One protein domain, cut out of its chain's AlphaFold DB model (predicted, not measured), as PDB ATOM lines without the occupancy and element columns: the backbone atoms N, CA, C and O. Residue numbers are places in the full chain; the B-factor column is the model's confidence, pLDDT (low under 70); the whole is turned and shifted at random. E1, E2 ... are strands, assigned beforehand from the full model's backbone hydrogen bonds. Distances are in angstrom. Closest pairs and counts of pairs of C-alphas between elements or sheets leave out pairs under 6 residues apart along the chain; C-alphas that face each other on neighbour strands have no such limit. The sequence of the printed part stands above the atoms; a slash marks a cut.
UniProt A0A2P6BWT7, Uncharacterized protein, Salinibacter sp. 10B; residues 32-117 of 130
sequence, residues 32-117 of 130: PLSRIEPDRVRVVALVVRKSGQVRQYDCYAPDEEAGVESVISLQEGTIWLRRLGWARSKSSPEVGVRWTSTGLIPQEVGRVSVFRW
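AT A GLANCE: This is residues 32 to 117 of the 130 residues of an uncharacterized protein of Salinibacter sp. 10B (UniProt A0A2P6BWT7). Two three-stranded antiparallel sheets, E2-E1-E6 and E3-E4-E5, face each other as a small sandwich, their strands crossed at 36 degrees. The printed part has 86 residues with six named strands, E1 to E6, and no named helix; its class is all strand, with under half of the residues in named elements. It is compact, radius of gyration of the C-alphas 13.5 A, spanning 39 by 30 by 24 A.

IN THESE COORDINATES: E1, residues 41 to 48, starts at C-alpha (-33.592, -13.976, 40.586) and measures 22.4 A. E2 is 54 to 60, E3 72 to 75, E4 78 to 85, bending at 82 by 51 degrees, and E5 95 to 101. E6, 109 to 116, ends at C-alpha (-31.486, -13.034, 46.531).

HOW THE PARTS SIT: Hairpin E1 and E2 has N 44 and O 57 at 2.9 A; E1 and E6 have N 45 and O 113 at 2.8 A. E3 E4 E5 is a meander, antiparallel neighbours in succession, of two hairpins: N 73 and O 80, 2.9 A; N 83 and O 98, 2.8 A. The closest C-alphas of E2 and E4, Cys 59 and Arg 83, are 4.2 A apart.

THE WHOLE: The printed part has no cut. Link E2 to E3 is long. Residues 32 to 34, 90 and 92 to 93 have pLDDT under 70.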
ATOM      1  N   PRO A  32     -36.551 -19.824  26.616       66.88
ATOM      2  CA  PRO A  32     -37.310 -18.595  26.791       66.88
ATOM      3  C   PRO A  32     -38.201 -18.740  28.031       66.88
ATOM      4  O   PRO A  32     -38.859 -19.766  28.223       66.88
ATOM      5  N   LEU A  33     -38.196 -17.726  28.897       67.81
ATOM      6  CA  LEU A  33     -39.063 -17.670  30.069       67.81
ATOM      7  C   LEU A  33     -40.269 -16.793  29.743       67.81
ATOM      8  O   LEU A  33     -40.137 -15.602  29.477       67.81
ATOM      9  N   SER A  34     -41.465 -17.377  29.810       68.62
ATOM     10  CA  SER A  34     -42.727 -16.642  29.659       68.62
ATOM     11  C   SER A  34     -43.051 -15.771  30.879       68.62
ATOM     12  O   SER A  34     -43.846 -14.837  30.786       68.62
ATOM     13  N   ARG A  35     -42.434 -16.060  32.033       73.94
ATOM     14  CA  ARG A  35     -42.608 -15.322  33.286       73.94
ATOM     15  C   ARG A  35     -41.369 -15.453  34.169       73.94
ATOM     16  O   ARG A  35     -40.831 -16.545  34.322       73.94
ATOM     17  N   ILE A  36     -40.956 -14.342  34.779       80.25
ATOM     18  CA  ILE A  36     -39.908 -14.316  35.804       80.25
ATOM     19  C   ILE A  36     -40.552 -14.319  37.180       80.25
ATOM     20  O   ILE A  36     -41.398 -13.477  37.480       80.25
ATOM     21  N   GLU A  37     -40.120 -15.251  38.019       83.75
ATOM     22  CA  GLU A  37     -40.398 -15.231  39.450       83.75
ATOM     23  C   GLU A  37     -39.279 -14.446  40.148       83.75
ATOM     24  O   GLU A  37     -38.131 -14.896  40.129       83.75
ATOM     25  N   PRO A  38     -39.557 -13.268  40.743       82.38
ATOM     26  CA  PRO A  38     -38.518 -12.441  41.363       82.38
ATOM     27  C   PRO A  38     -37.715 -13.183  42.437       82.38
ATOM     28  O   PRO A  38     -36.501 -13.025  42.519       82.38
ATOM     29  N   ASP A  39     -38.367 -14.077  43.182       84.62
ATOM     30  CA  ASP A  39     -37.749 -14.889  44.237       84.62
ATOM     31  C   ASP A  39     -36.716 -15.894  43.708       84.62
ATOM     32  O   ASP A  39     -35.890 -16.405  44.467       84.62
ATOM     33  N   ARG A  40     -36.703 -16.136  42.394       87.88
ATOM     34  CA  ARG A  40     -35.729 -16.976  41.686       87.88
ATOM     35  C   ARG A  40     -34.584 -16.177  41.061       87.88
ATOM     36  O   ARG A  40     -33.576 -16.753  40.650       87.88
ATOM     37  N   VAL A  41     -34.679 -14.848  41.041       89.81
ATOM     38  CA  VAL A  41     -33.592 -13.976  40.586       89.81
ATOM     39  C   VAL A  41     -32.498 -13.921  41.653       89.81
ATOM     40  O   VAL A  41     -32.745 -13.866  42.865       89.81
ATOM     41  N   ARG A  42     -31.250 -13.974  41.194       91.44
ATOM     42  CA  ARG A  42     -30.050 -13.833  42.016       91.44
ATOM     43  C   ARG A  42     -29.184 -12.726  41.444       91.44
ATOM     44  O   ARG A  42     -29.032 -12.629  40.231       91.44
ATOM     45  N   VAL A  43     -28.559 -11.944  42.312       92.75
ATOM     46  CA  VAL A  43     -27.473 -11.039  41.925       92.75
ATOM     47  C   VAL A  43     -26.170 -11.700  42.337       92.75
ATOM     48  O   VAL A  43     -25.932 -11.927  43.524       92.75
ATOM     49  N   VAL A  44     -25.328 -12.026  41.360       94.56
ATOM     50  CA  VAL A  44     -23.983 -12.551  41.606       94.56
ATOM     51  C   VAL A  44     -22.987 -11.411  41.464       94.56
ATOM     52  O   VAL A  44     -22.883 -10.799  40.403       94.56
ATOM     53  N   ALA A  45     -22.245 -11.131  42.532       95.50
ATOM     54  CA  ALA A  45     -21.173 -10.148  42.556       95.50
ATOM     55  C   ALA A  45     -19.813 -10.848  42.657       95.50
ATOM     56  O   ALA A  45     -19.561 -11.608  43.594       95.50
ATOM     57  N   LEU A  46     -18.929 -10.562  41.702       96.38
ATOM     58  CA  LEU A  46     -17.550 -11.043  41.669       96.38
ATOM     59  C   LEU A  46     -16.604  -9.878  41.956       96.38
ATOM     60  O   LEU A  46     -16.618  -8.883  41.231       96.38
ATOM     61  N   VAL A  47     -15.775 -10.001  42.991       97.06
ATOM     62  CA  VAL A  47     -14.713  -9.028  43.287       97.06
ATOM     63  C   VAL A  47     -13.426  -9.496  42.619       97.06
ATOM     64  O   VAL A  47     -12.852 -10.508  43.024       97.06
ATOM     65  N   VAL A  48     -12.961  -8.771  41.602       96.62
ATOM     66  CA  VAL A  48     -11.714  -9.080  40.888       96.62
ATOM     67  C   VAL A  48     -10.525  -8.741  41.789       96.62
ATOM     68  O   VAL A  48     -10.366  -7.590  42.183       96.62
ATOM     69  N   ARG A  49      -9.666  -9.720  42.110       94.81
ATOM     70  CA  ARG A  49      -8.564  -9.566  43.085       94.81
ATOM     71  C   ARG A  49      -7.619  -8.430  42.734       94.81
ATOM     72  O   ARG A  49      -7.267  -7.640  43.598       94.81
ATOM     73  N   LYS A  50      -7.206  -8.367  41.466       94.38
ATOM     74  CA  LYS A  50      -6.160  -7.443  41.014       94.38
ATOM     75  C   LYS A  50      -6.593  -5.979  41.088       94.38
ATOM     76  O   LYS A  50      -5.777  -5.126  41.402       94.38
ATOM     77  N   SER A  51      -7.850  -5.691  40.758       95.19
ATOM     78  CA  SER A  51      -8.360  -4.318  40.654       95.19
ATOM     79  C   SER A  51      -9.297  -3.917  41.790       95.19
ATOM     80  O   SER A  51      -9.640  -2.747  41.898       95.19
ATOM     81  N   GLY A  52      -9.787  -4.870  42.585       93.62
ATOM     82  CA  GLY A  52     -10.891  -4.648  43.521       93.62
ATOM     83  C   GLY A  52     -12.235  -4.364  42.838       93.62
ATOM     84  O   GLY A  52     -13.228  -4.130  43.524       93.62
ATOM     85  N   GLN A  53     -12.299  -4.392  41.501       96.62
ATOM     86  CA  GLN A  53     -13.518  -4.094  40.756       96.62
ATOM     87  C   GLN A  53     -14.602  -5.126  41.068       96.62
ATOM     88  O   GLN A  53     -14.364  -6.334  41.004       96.62
ATOM     89  N   VAL A  54     -15.817  -4.646  41.329       95.50
ATOM     90  CA  VAL A  54     -16.998  -5.496  41.485       95.50
ATOM     91  C   VAL A  54     -17.703  -5.634  40.138       95.50
ATOM     92  O   VAL A  54     -18.105  -4.639  39.537       95.50
ATOM     93  N   ARG A  55     -17.871  -6.869  39.662       95.56
ATOM     94  CA  ARG A  55     -18.710  -7.197  38.503       95.56
ATOM     95  C   ARG A  55     -19.997  -7.850  38.986       95.56
ATOM     96  O   ARG A  55     -19.940  -8.891  39.635       95.56
ATOM     97  N   GLN A  56     -21.134  -7.231  38.685       95.38
ATOM     98  CA  GLN A  56     -22.454  -7.729  39.068       95.38
ATOM     99  C   GLN A  56     -23.190  -8.311  37.866       95.38
ATOM    100  O   GLN A  56     -23.115  -7.782  36.756       95.38
ATOM    101  N   TYR A  57     -23.900  -9.408  38.108       94.31
ATOM    102  CA  TYR A  57     -24.643 -10.136  37.095       94.31
ATOM    103  C   TYR A  57     -26.001 -10.558  37.638       94.31
ATOM    104  O   TYR A  57     -26.078 -11.224  38.675       94.31
ATOM    105  N   ASP A  58     -27.048 -10.257  36.880       93.25
ATOM    106  CA  ASP A  58     -28.368 -10.828  37.109       93.25
ATOM    107  C   ASP A  58     -28.366 -12.275  36.625       93.25
ATOM    108  O   ASP A  58     -28.020 -12.574  35.477       93.25
ATOM    109  N   CYS A  59     -28.713 -13.181  37.526       93.81
ATOM    110  CA  CYS A  59     -28.733 -14.618  37.319       93.81
ATOM    111  C   CYS A  59     -30.097 -15.187  37.710       93.81
ATOM    112  O   CYS A  59     -30.878 -14.546  38.416       93.81
ATOM    113  N   TYR A  60     -30.379 -16.403  37.259       92.31
ATOM    114  CA  TYR A  60     -31.648 -17.068  37.531       92.31
ATOM    115  C   TYR A  60     -31.424 -18.475  38.077       92.31
ATOM    116  O   TYR A  60     -30.810 -19.309  37.410       92.31
ATOM    117  N   ALA A  61     -31.939 -18.729  39.277       91.44
ATOM    118  CA  ALA A  61     -31.973 -20.050  39.885       91.44
ATOM    119  C   ALA A  61     -33.311 -20.718  39.516       91.44
ATOM    120  O   ALA A  61     -34.361 -20.191  39.869       91.44
ATOM    121  N   PRO A  62     -33.331 -21.850  38.790       83.88
ATOM    122  CA  PRO A  62     -34.584 -22.490  38.378       83.88
ATOM    123  C   PRO A  62     -35.416 -22.994  39.564       83.88
ATOM    124  O   PRO A  62     -36.624 -23.153  39.420       83.88
ATOM    125  N   ASP A  63     -34.774 -23.223  40.705       83.12
ATOM    126  CA  ASP A  63     -35.356 -23.721  41.943       83.12
ATOM    127  C   ASP A  63     -34.961 -22.764  43.084       83.12
ATOM    128  O   ASP A  63     -33.817 -22.303  43.145       83.12
ATOM    129  N   GLU A  64     -35.923 -22.407  43.940       73.50
ATOM    130  CA  GLU A  64     -35.743 -21.451  45.043       73.50
ATOM    131  C   GLU A  64     -34.789 -21.992  46.117       73.50
ATOM    132  O   GLU A  64     -33.989 -21.221  46.674       73.50
ATOM    133  N   GLU A  65     -34.848 -23.308  46.340       76.38
ATOM    134  CA  GLU A  65     -34.066 -24.037  47.342       76.38
ATOM    135  C   GLU A  65     -32.697 -24.480  46.821       76.38
ATOM    136  O   GLU A  65     -31.835 -24.891  47.598       76.38
ATOM    137  N   ALA A  66     -32.456 -24.367  45.513       70.81
ATOM    138  CA  ALA A  66     -31.168 -24.733  44.952       70.81
ATOM    139  C   ALA A  66     -30.072 -23.745  45.381       70.81
ATOM    140  O   ALA A  66     -30.260 -22.521  45.420       70.81
ATOM    141  N   GLY A  67     -28.902 -24.296  45.699       77.50
ATOM    142  CA  GLY A  67     -27.760 -23.551  46.192       77.50
ATOM    143  C   GLY A  67     -27.058 -22.745  45.102       77.50
ATOM    144  O   GLY A  67     -27.563 -22.513  43.997       77.50
ATOM    145  N   VAL A  68     -25.851 -22.282  45.421       84.44
ATOM    146  CA  VAL A  68     -25.025 -21.446  44.532       84.44
ATOM    147  C   VAL A  68     -24.693 -22.158  43.213       84.44
ATOM    148  O   VAL A  68     -24.567 -21.504  42.179       84.44
ATOM    149  N   GLU A  69     -24.629 -23.487  43.213       88.00
ATOM    150  CA  GLU A  69     -24.416 -24.344  42.041       88.00
ATOM    151  C   GLU A  69     -25.502 -24.202  40.963       88.00
ATOM    152  O   GLU A  69     -25.263 -24.487  39.790       88.00
ATOM    153  N   SER A  70     -26.687 -23.706  41.328       90.19
ATOM    154  CA  SER A  70     -27.768 -23.441  40.375       90.19
ATOM    155  C   SER A  70     -27.514 -22.221  39.485       90.19
ATOM    156  O   SER A  70     -28.116 -22.102  38.411       90.19
ATOM    157  N   VAL A  71     -26.614 -21.329  39.918       93.88
ATOM    158  CA  VAL A  71     -26.313 -20.047  39.266       93.88
ATOM    159  C   VAL A  71     -24.841 -19.856  38.912       93.88
ATOM    160  O   VAL A  71     -24.549 -19.029  38.048       93.88
ATOM    161  N   ILE A  72     -23.928 -20.617  39.518       94.94
ATOM    162  CA  ILE A  72     -22.487 -20.579  39.251       94.94
ATOM    163  C   ILE A  72     -21.994 -21.981  38.900       94.94
ATOM    164  O   ILE A  72     -22.275 -22.944  39.606       94.94
ATOM    165  N   SER A  73     -21.199 -22.083  37.838       95.00
ATOM    166  CA  SER A  73     -20.493 -23.304  37.455       95.00
ATOM    167  C   SER A  73     -19.029 -22.988  37.153       95.00
ATOM    168  O   SER A  73     -18.702 -21.882  36.721       95.00
ATOM    169  N   LEU A  74     -18.136 -23.949  37.383       94.81
ATOM    170  CA  LEU A  74     -16.728 -23.863  36.995       94.81
ATOM    171  C   LEU A  74     -16.487 -24.850  35.862       94.81
ATOM    172  O   LEU A  74     -16.633 -26.054  36.065       94.81
ATOM    173  N   GLN A  75     -16.111 -24.351  34.688       92.94
ATOM    174  CA  GLN A  75     -15.878 -25.187  33.511       92.94
ATOM    175  C   GLN A  75     -14.682 -24.695  32.733       92.94
ATOM    176  O   GLN A  75     -14.535 -23.494  32.516       92.94
ATOM    177  N   GLU A  76     -13.820 -25.638  32.352       92.50
ATOM    178  CA  GLU A  76     -12.579 -25.348  31.626       92.50
ATOM    179  C   GLU A  76     -11.746 -24.269  32.346       92.50
ATOM    180  O   GLU A  76     -11.216 -23.336  31.750       92.50
ATOM    181  N   GLY A  77     -11.710 -24.347  33.682       94.50
ATOM    182  CA  GLY A  77     -11.017 -23.381  34.541       94.50
ATOM    183  C   GLY A  77     -11.680 -22.004  34.646       94.50
ATOM    184  O   GLY A  77     -11.196 -21.169  35.401       94.50
ATOM    185  N   THR A  78     -12.797 -21.772  33.958       96.25
ATOM    186  CA  THR A  78     -13.480 -20.475  33.884       96.25
ATOM    187  C   THR A  78     -14.779 -20.476  34.681       96.25
ATOM    188  O   THR A  78     -15.505 -21.469  34.725       96.25
ATOM    189  N   ILE A  79     -15.107 -19.349  35.311       96.25
ATOM    190  CA  ILE A  79     -16.376 -19.151  36.011       96.25
ATOM    191  C   ILE A  79     -17.473 -18.851  34.988       96.25
ATOM    192  O   ILE A  79     -17.409 -17.859  34.252       96.25
ATOM    193  N   TRP A  80     -18.513 -19.677  34.998       97.44
ATOM    194  CA  TRP A  80     -19.737 -19.525  34.220       97.44
ATOM    195  C   TRP A  80     -20.897 -19.157  35.135       97.44
ATOM    196  O   TRP A  80     -21.019 -19.675  36.244       97.44
ATOM    197  N   LEU A  81     -21.768 -18.275  34.650       96.44
ATOM    198  CA  LEU A  81     -22.954 -17.827  35.372       96.44
ATOM    199  C   LEU A  81     -24.214 -18.100  34.564       96.44
ATOM    200  O   LEU A  81     -24.229 -17.900  33.349       96.44
ATOM    201  N   ARG A  82     -25.289 -18.500  35.241       94.94
ATOM    202  CA  ARG A  82     -26.607 -18.685  34.633       94.94
ATOM    203  C   ARG A  82     -27.329 -17.344  34.535       94.94
ATOM    204  O   ARG A  82     -28.175 -17.013  35.364       94.94
ATOM    205  N   ARG A  83     -26.936 -16.540  33.550       93.19
ATOM    206  CA  ARG A  83     -27.353 -15.144  33.403       93.19
ATOM    207  C   ARG A  83     -28.797 -15.022  32.939       93.19
ATOM    208  O   ARG A  83     -29.212 -15.690  31.991       93.19
ATOM    209  N   LEU A  84     -29.508 -14.097  33.570       91.12
ATOM    210  CA  LEU A  84     -30.809 -13.614  33.142       91.12
ATOM    211  C   LEU A  84     -30.608 -12.521  32.082       91.12
ATOM    212  O   LEU A  84     -29.922 -11.523  32.307       91.12
ATOM    213  N   GLY A  85     -31.170 -12.731  30.899       88.38
ATOM    214  CA  GLY A  85     -31.231 -11.754  29.822       88.38
ATOM    215  C   GLY A  85     -32.589 -11.072  29.826       88.38
ATOM    216  O   GLY A  85     -33.565 -11.677  29.400       88.38
ATOM    217  N   TRP A  86     -32.647  -9.831  30.304       84.19
ATOM    218  CA  TRP A  86     -33.867  -9.022  30.298       84.19
ATOM    219  C   TRP A  86     -34.306  -8.646  28.880       84.19
ATOM    220  O   TRP A  86     -33.460  -8.355  28.030       84.19
ATOM    221  N   ALA A  87     -35.620  -8.561  28.677       79.50
ATOM    222  CA  ALA A  87     -36.211  -7.957  27.490       79.50
ATOM    223  C   ALA A  87     -35.775  -6.489  27.383       79.50
ATOM    224  O   ALA A  87     -35.827  -5.743  28.363       79.50
ATOM    225  N   ARG A  88     -35.318  -6.073  26.199       74.38
ATOM    226  CA  ARG A  88     -34.734  -4.732  25.985       74.38
ATOM    227  C   ARG A  88     -35.578  -3.823  25.100       74.38
ATOM    228  O   ARG A  88     -35.321  -2.625  25.049       74.38
ATOM    229  N   SER A  89     -36.560  -4.371  24.395       71.69
ATOM    230  CA  SER A  89     -37.445  -3.611  23.517       71.69
ATOM    231  C   SER A  89     -38.768  -4.342  23.320       71.69
ATOM    232  O   SER A  89     -38.870  -5.546  23.544       71.69
ATOM    233  N   LYS A  90     -39.782  -3.629  22.822       69.56
ATOM    234  CA  LYS A  90     -41.060  -4.237  22.416       69.56
ATOM    235  C   LYS A  90     -40.909  -5.270  21.297       69.56
ATOM    236  O   LYS A  90     -41.681  -6.215  21.238       69.56
ATOM    237  N   SER A  91     -39.932  -5.075  20.410       71.75
ATOM    238  CA  SER A  91     -39.637  -5.984  19.295       71.75
ATOM    239  C   SER A  91     -38.864  -7.236  19.718       71.75
ATOM    240  O   SER A  91     -38.807  -8.195  18.959       71.75
ATOM    241  N   SER A  92     -38.283  -7.235  20.919       68.31
ATOM    242  CA  SER A  92     -37.623  -8.386  21.533       68.31
ATOM    243  C   SER A  92     -38.076  -8.484  22.997       68.31
ATOM    244  O   SER A  92     -37.317  -8.160  23.919       68.31
ATOM    245  N   PRO A  93     -39.352  -8.863  23.217       67.81
ATOM    246  CA  PRO A  93     -39.965  -8.889  24.542       67.81
ATOM    247  C   PRO A  93     -39.554 -10.124  25.358       67.81
ATOM    248  O   PRO A  93     -40.075 -10.347  26.449       67.81
ATOM    249  N   GLU A  94     -38.658 -10.951  24.828       73.62
ATOM    250  CA  GLU A  94     -38.298 -12.225  25.429       73.62
ATOM    251  C   GLU A  94     -37.293 -12.032  26.558       73.62
ATOM    252  O   GLU A  94     -36.263 -11.370  26.414       73.62
ATOM    253  N   VAL A  95     -37.595 -12.658  27.692       81.38
ATOM    254  CA  VAL A  95     -36.634 -12.852  28.767       81.38
ATOM    255  C   VAL A  95     -36.068 -14.259  28.629       81.38
ATOM    256  O   VAL A  95     -36.810 -15.227  28.459       81.38
ATOM    257  N   GLY A  96     -34.747 -14.381  28.690       87.06
ATOM    258  CA  GLY A  96     -34.056 -15.654  28.508       87.06
ATOM    259  C   GLY A  96     -33.081 -15.939  29.636       87.06
ATOM    260  O   GLY A  96     -32.596 -15.028  30.306       87.06
ATOM    261  N   VAL A  97     -32.759 -17.212  29.830       89.44
ATOM    262  CA  VAL A  97     -31.706 -17.631  30.755       89.44
ATOM    263  C   VAL A  97     -30.695 -18.462  30.001       89.44
ATOM    264  O   VAL A  97     -31.057 -19.430  29.340       89.44
ATOM    265  N   ARG A  98     -29.419 -18.103  30.132       91.88
ATOM    266  CA  ARG A  98     -28.325 -18.836  29.495       91.88
ATOM    267  C   ARG A  98     -27.100 -18.894  30.386       91.88
ATOM    268  O   ARG A  98     -26.817 -17.957  31.134       91.88
ATOM    269  N   TRP A  99     -26.340 -19.972  30.270       94.38
ATOM    270  CA  TRP A  99     -25.001 -20.006  30.838       94.38
ATOM    271  C   TRP A  99     -24.090 -19.082  30.033       94.38
ATOM    272  O   TRP A  99     -24.132 -19.033  28.809       94.38
ATOM    273  N   THR A 100     -23.308 -18.260  30.718       94.69
ATOM    274  CA  THR A 100     -22.392 -17.313  30.086       94.69
ATOM    275  C   THR A 100     -21.094 -17.289  30.864       94.69
ATOM    276  O   THR A 100     -21.096 -17.095  32.081       94.69
ATOM    277  N   SER A 101     -19.987 -17.456  30.148       95.62
ATOM    278  CA  SER A 101     -18.655 -17.283  30.707       95.62
ATOM    279  C   SER A 101     -18.462 -15.847  31.193       95.62
ATOM    280  O   SER A 101     -18.849 -14.880  30.535       95.62
ATOM    281  N   THR A 102     -17.844 -15.702  32.360       95.06
ATOM    282  CA  THR A 102     -17.426 -14.397  32.893       95.06
ATOM    283  C   THR A 102     -16.075 -13.947  32.341       95.06
ATOM    284  O   THR A 102     -15.698 -12.787  32.526       95.06
ATOM    285  N   GLY A 103     -15.344 -14.867  31.695       95.62
ATOM    286  CA  GLY A 103     -13.945 -14.701  31.310       95.62
ATOM    287  C   GLY A 103     -12.972 -14.661  32.489       95.62
ATOM    288  O   GLY A 103     -11.811 -14.342  32.276       95.62
ATOM    289  N   LEU A 104     -13.435 -14.932  33.715       95.88
ATOM    290  CA  LEU A 104     -12.610 -14.942  34.921       95.88
ATOM    291  C   LEU A 104     -12.341 -16.374  35.370       95.88
ATOM    292  O   LEU A 104     -13.261 -17.198  35.405       95.88
ATOM    293  N   ILE A 105     -11.112 -16.644  35.794       96.69
ATOM    294  CA  ILE A 105     -10.761 -17.890  36.487       96.69
ATOM    295  C   ILE A 105     -10.871 -17.706  38.015       96.69
ATOM    296  O   ILE A 105     -10.758 -16.579  38.511       96.69
ATOM    297  N   PRO A 106     -11.062 -18.774  38.816       94.81
ATOM    298  CA  PRO A 106     -11.197 -18.674  40.277       94.81
ATOM    299  C   PRO A 106     -10.078 -17.892  40.974       94.81
ATOM    300  O   PRO A 106     -10.320 -17.177  41.945       94.81
ATOM    301  N   GLN A 107      -8.850 -17.997  40.467       96.69
ATOM    302  CA  GLN A 107      -7.672 -17.332  41.017       96.69
ATOM    303  C   GLN A 107      -7.731 -15.806  40.865       96.69
ATOM    304  O   GLN A 107      -7.090 -15.099  41.642       96.69
ATOM    305  N   GLU A 108      -8.516 -15.292  39.917       96.31
ATOM    306  CA  GLU A 108      -8.716 -13.859  39.687       96.31
ATOM    307  C   GLU A 108      -9.839 -13.272  40.547       96.31
ATOM    308  O   GLU A 108      -9.983 -12.050  40.612       96.31
ATOM    309  N   VAL A 109     -10.619 -14.107  41.243       96.12
ATOM    310  CA  VAL A 109     -11.773 -13.678  42.044       96.12
ATOM    311  C   VAL A 109     -11.476 -13.796  43.539       96.12
ATOM    312  O   VAL A 109     -11.153 -14.854  44.074       96.12
ATOM    313  N   GLY A 110     -11.535 -12.667  44.242       93.00
ATOM    314  CA  GLY A 110     -11.241 -12.569  45.676       93.00
ATOM    315  C   GLY A 110     -12.419 -12.988  46.529       93.00
ATOM    316  O   GLY A 110     -12.254 -13.663  47.538       93.00
ATOM    317  N   ARG A 111     -13.615 -12.602  46.091       94.94
ATOM    318  CA  ARG A 111     -14.867 -12.903  46.769       94.94
ATOM    319  C   ARG A 111     -15.977 -13.069  45.747       94.94
ATOM    320  O   ARG A 111     -16.091 -12.264  44.821       94.94
ATOM    321  N   VAL A 112     -16.804 -14.080  45.969       93.88
ATOM    322  CA  VAL A 112     -18.087 -14.267  45.297       93.88
ATOM    323  C   VAL A 112     -19.175 -14.010  46.326       93.88
ATOM    324  O   VAL A 112     -19.113 -14.524  47.441       93.88
ATOM    325  N   SER A 113     -20.160 -13.196  45.975       93.56
ATOM    326  CA  SER A 113     -21.335 -12.965  46.810       93.56
ATOM    327  C   SER A 113     -22.582 -13.191  45.974       93.56
ATOM    328  O   SER A 113     -22.679 -12.680  44.860       93.56
ATOM    329  N   VAL A 114     -23.516 -13.976  46.502       91.19
ATOM    330  CA  VAL A 114     -24.779 -14.295  45.838       91.19
ATOM    331  C   VAL A 114     -25.902 -13.754  46.702       91.19
ATOM    332  O   VAL A 114     -26.056 -14.154  47.852       91.19
ATOM    333  N   PHE A 115     -26.672 -12.832  46.144       88.50
ATOM    334  CA  PHE A 115     -27.791 -12.197  46.820       88.50
ATOM    335  C   PHE A 115     -29.095 -12.675  46.193       88.50
ATOM    336  O   PHE A 115     -29.192 -12.809  44.971       88.50
ATOM    337  N   ARG A 116     -30.110 -12.916  47.021       85.88
ATOM    338  CA  ARG A 116     -31.486 -13.034  46.531       85.88
ATOM    339  C   ARG A 116     -31.979 -11.645  46.143       85.88
ATOM    340  O   ARG A 116     -31.643 -10.669  46.815       85.88
ATOM    341  N   TRP A 117     -32.751 -11.556  45.062       79.81
ATOM    342  CA  TRP A 117     -33.445 -10.311  44.756       79.81
ATOM    343  C   TRP A 117     -34.378  -9.957  45.926       79.81
ATOM    344  O   TRP A 117     -34.998 -10.864  46.490       79.81
TER     345      TRP A 117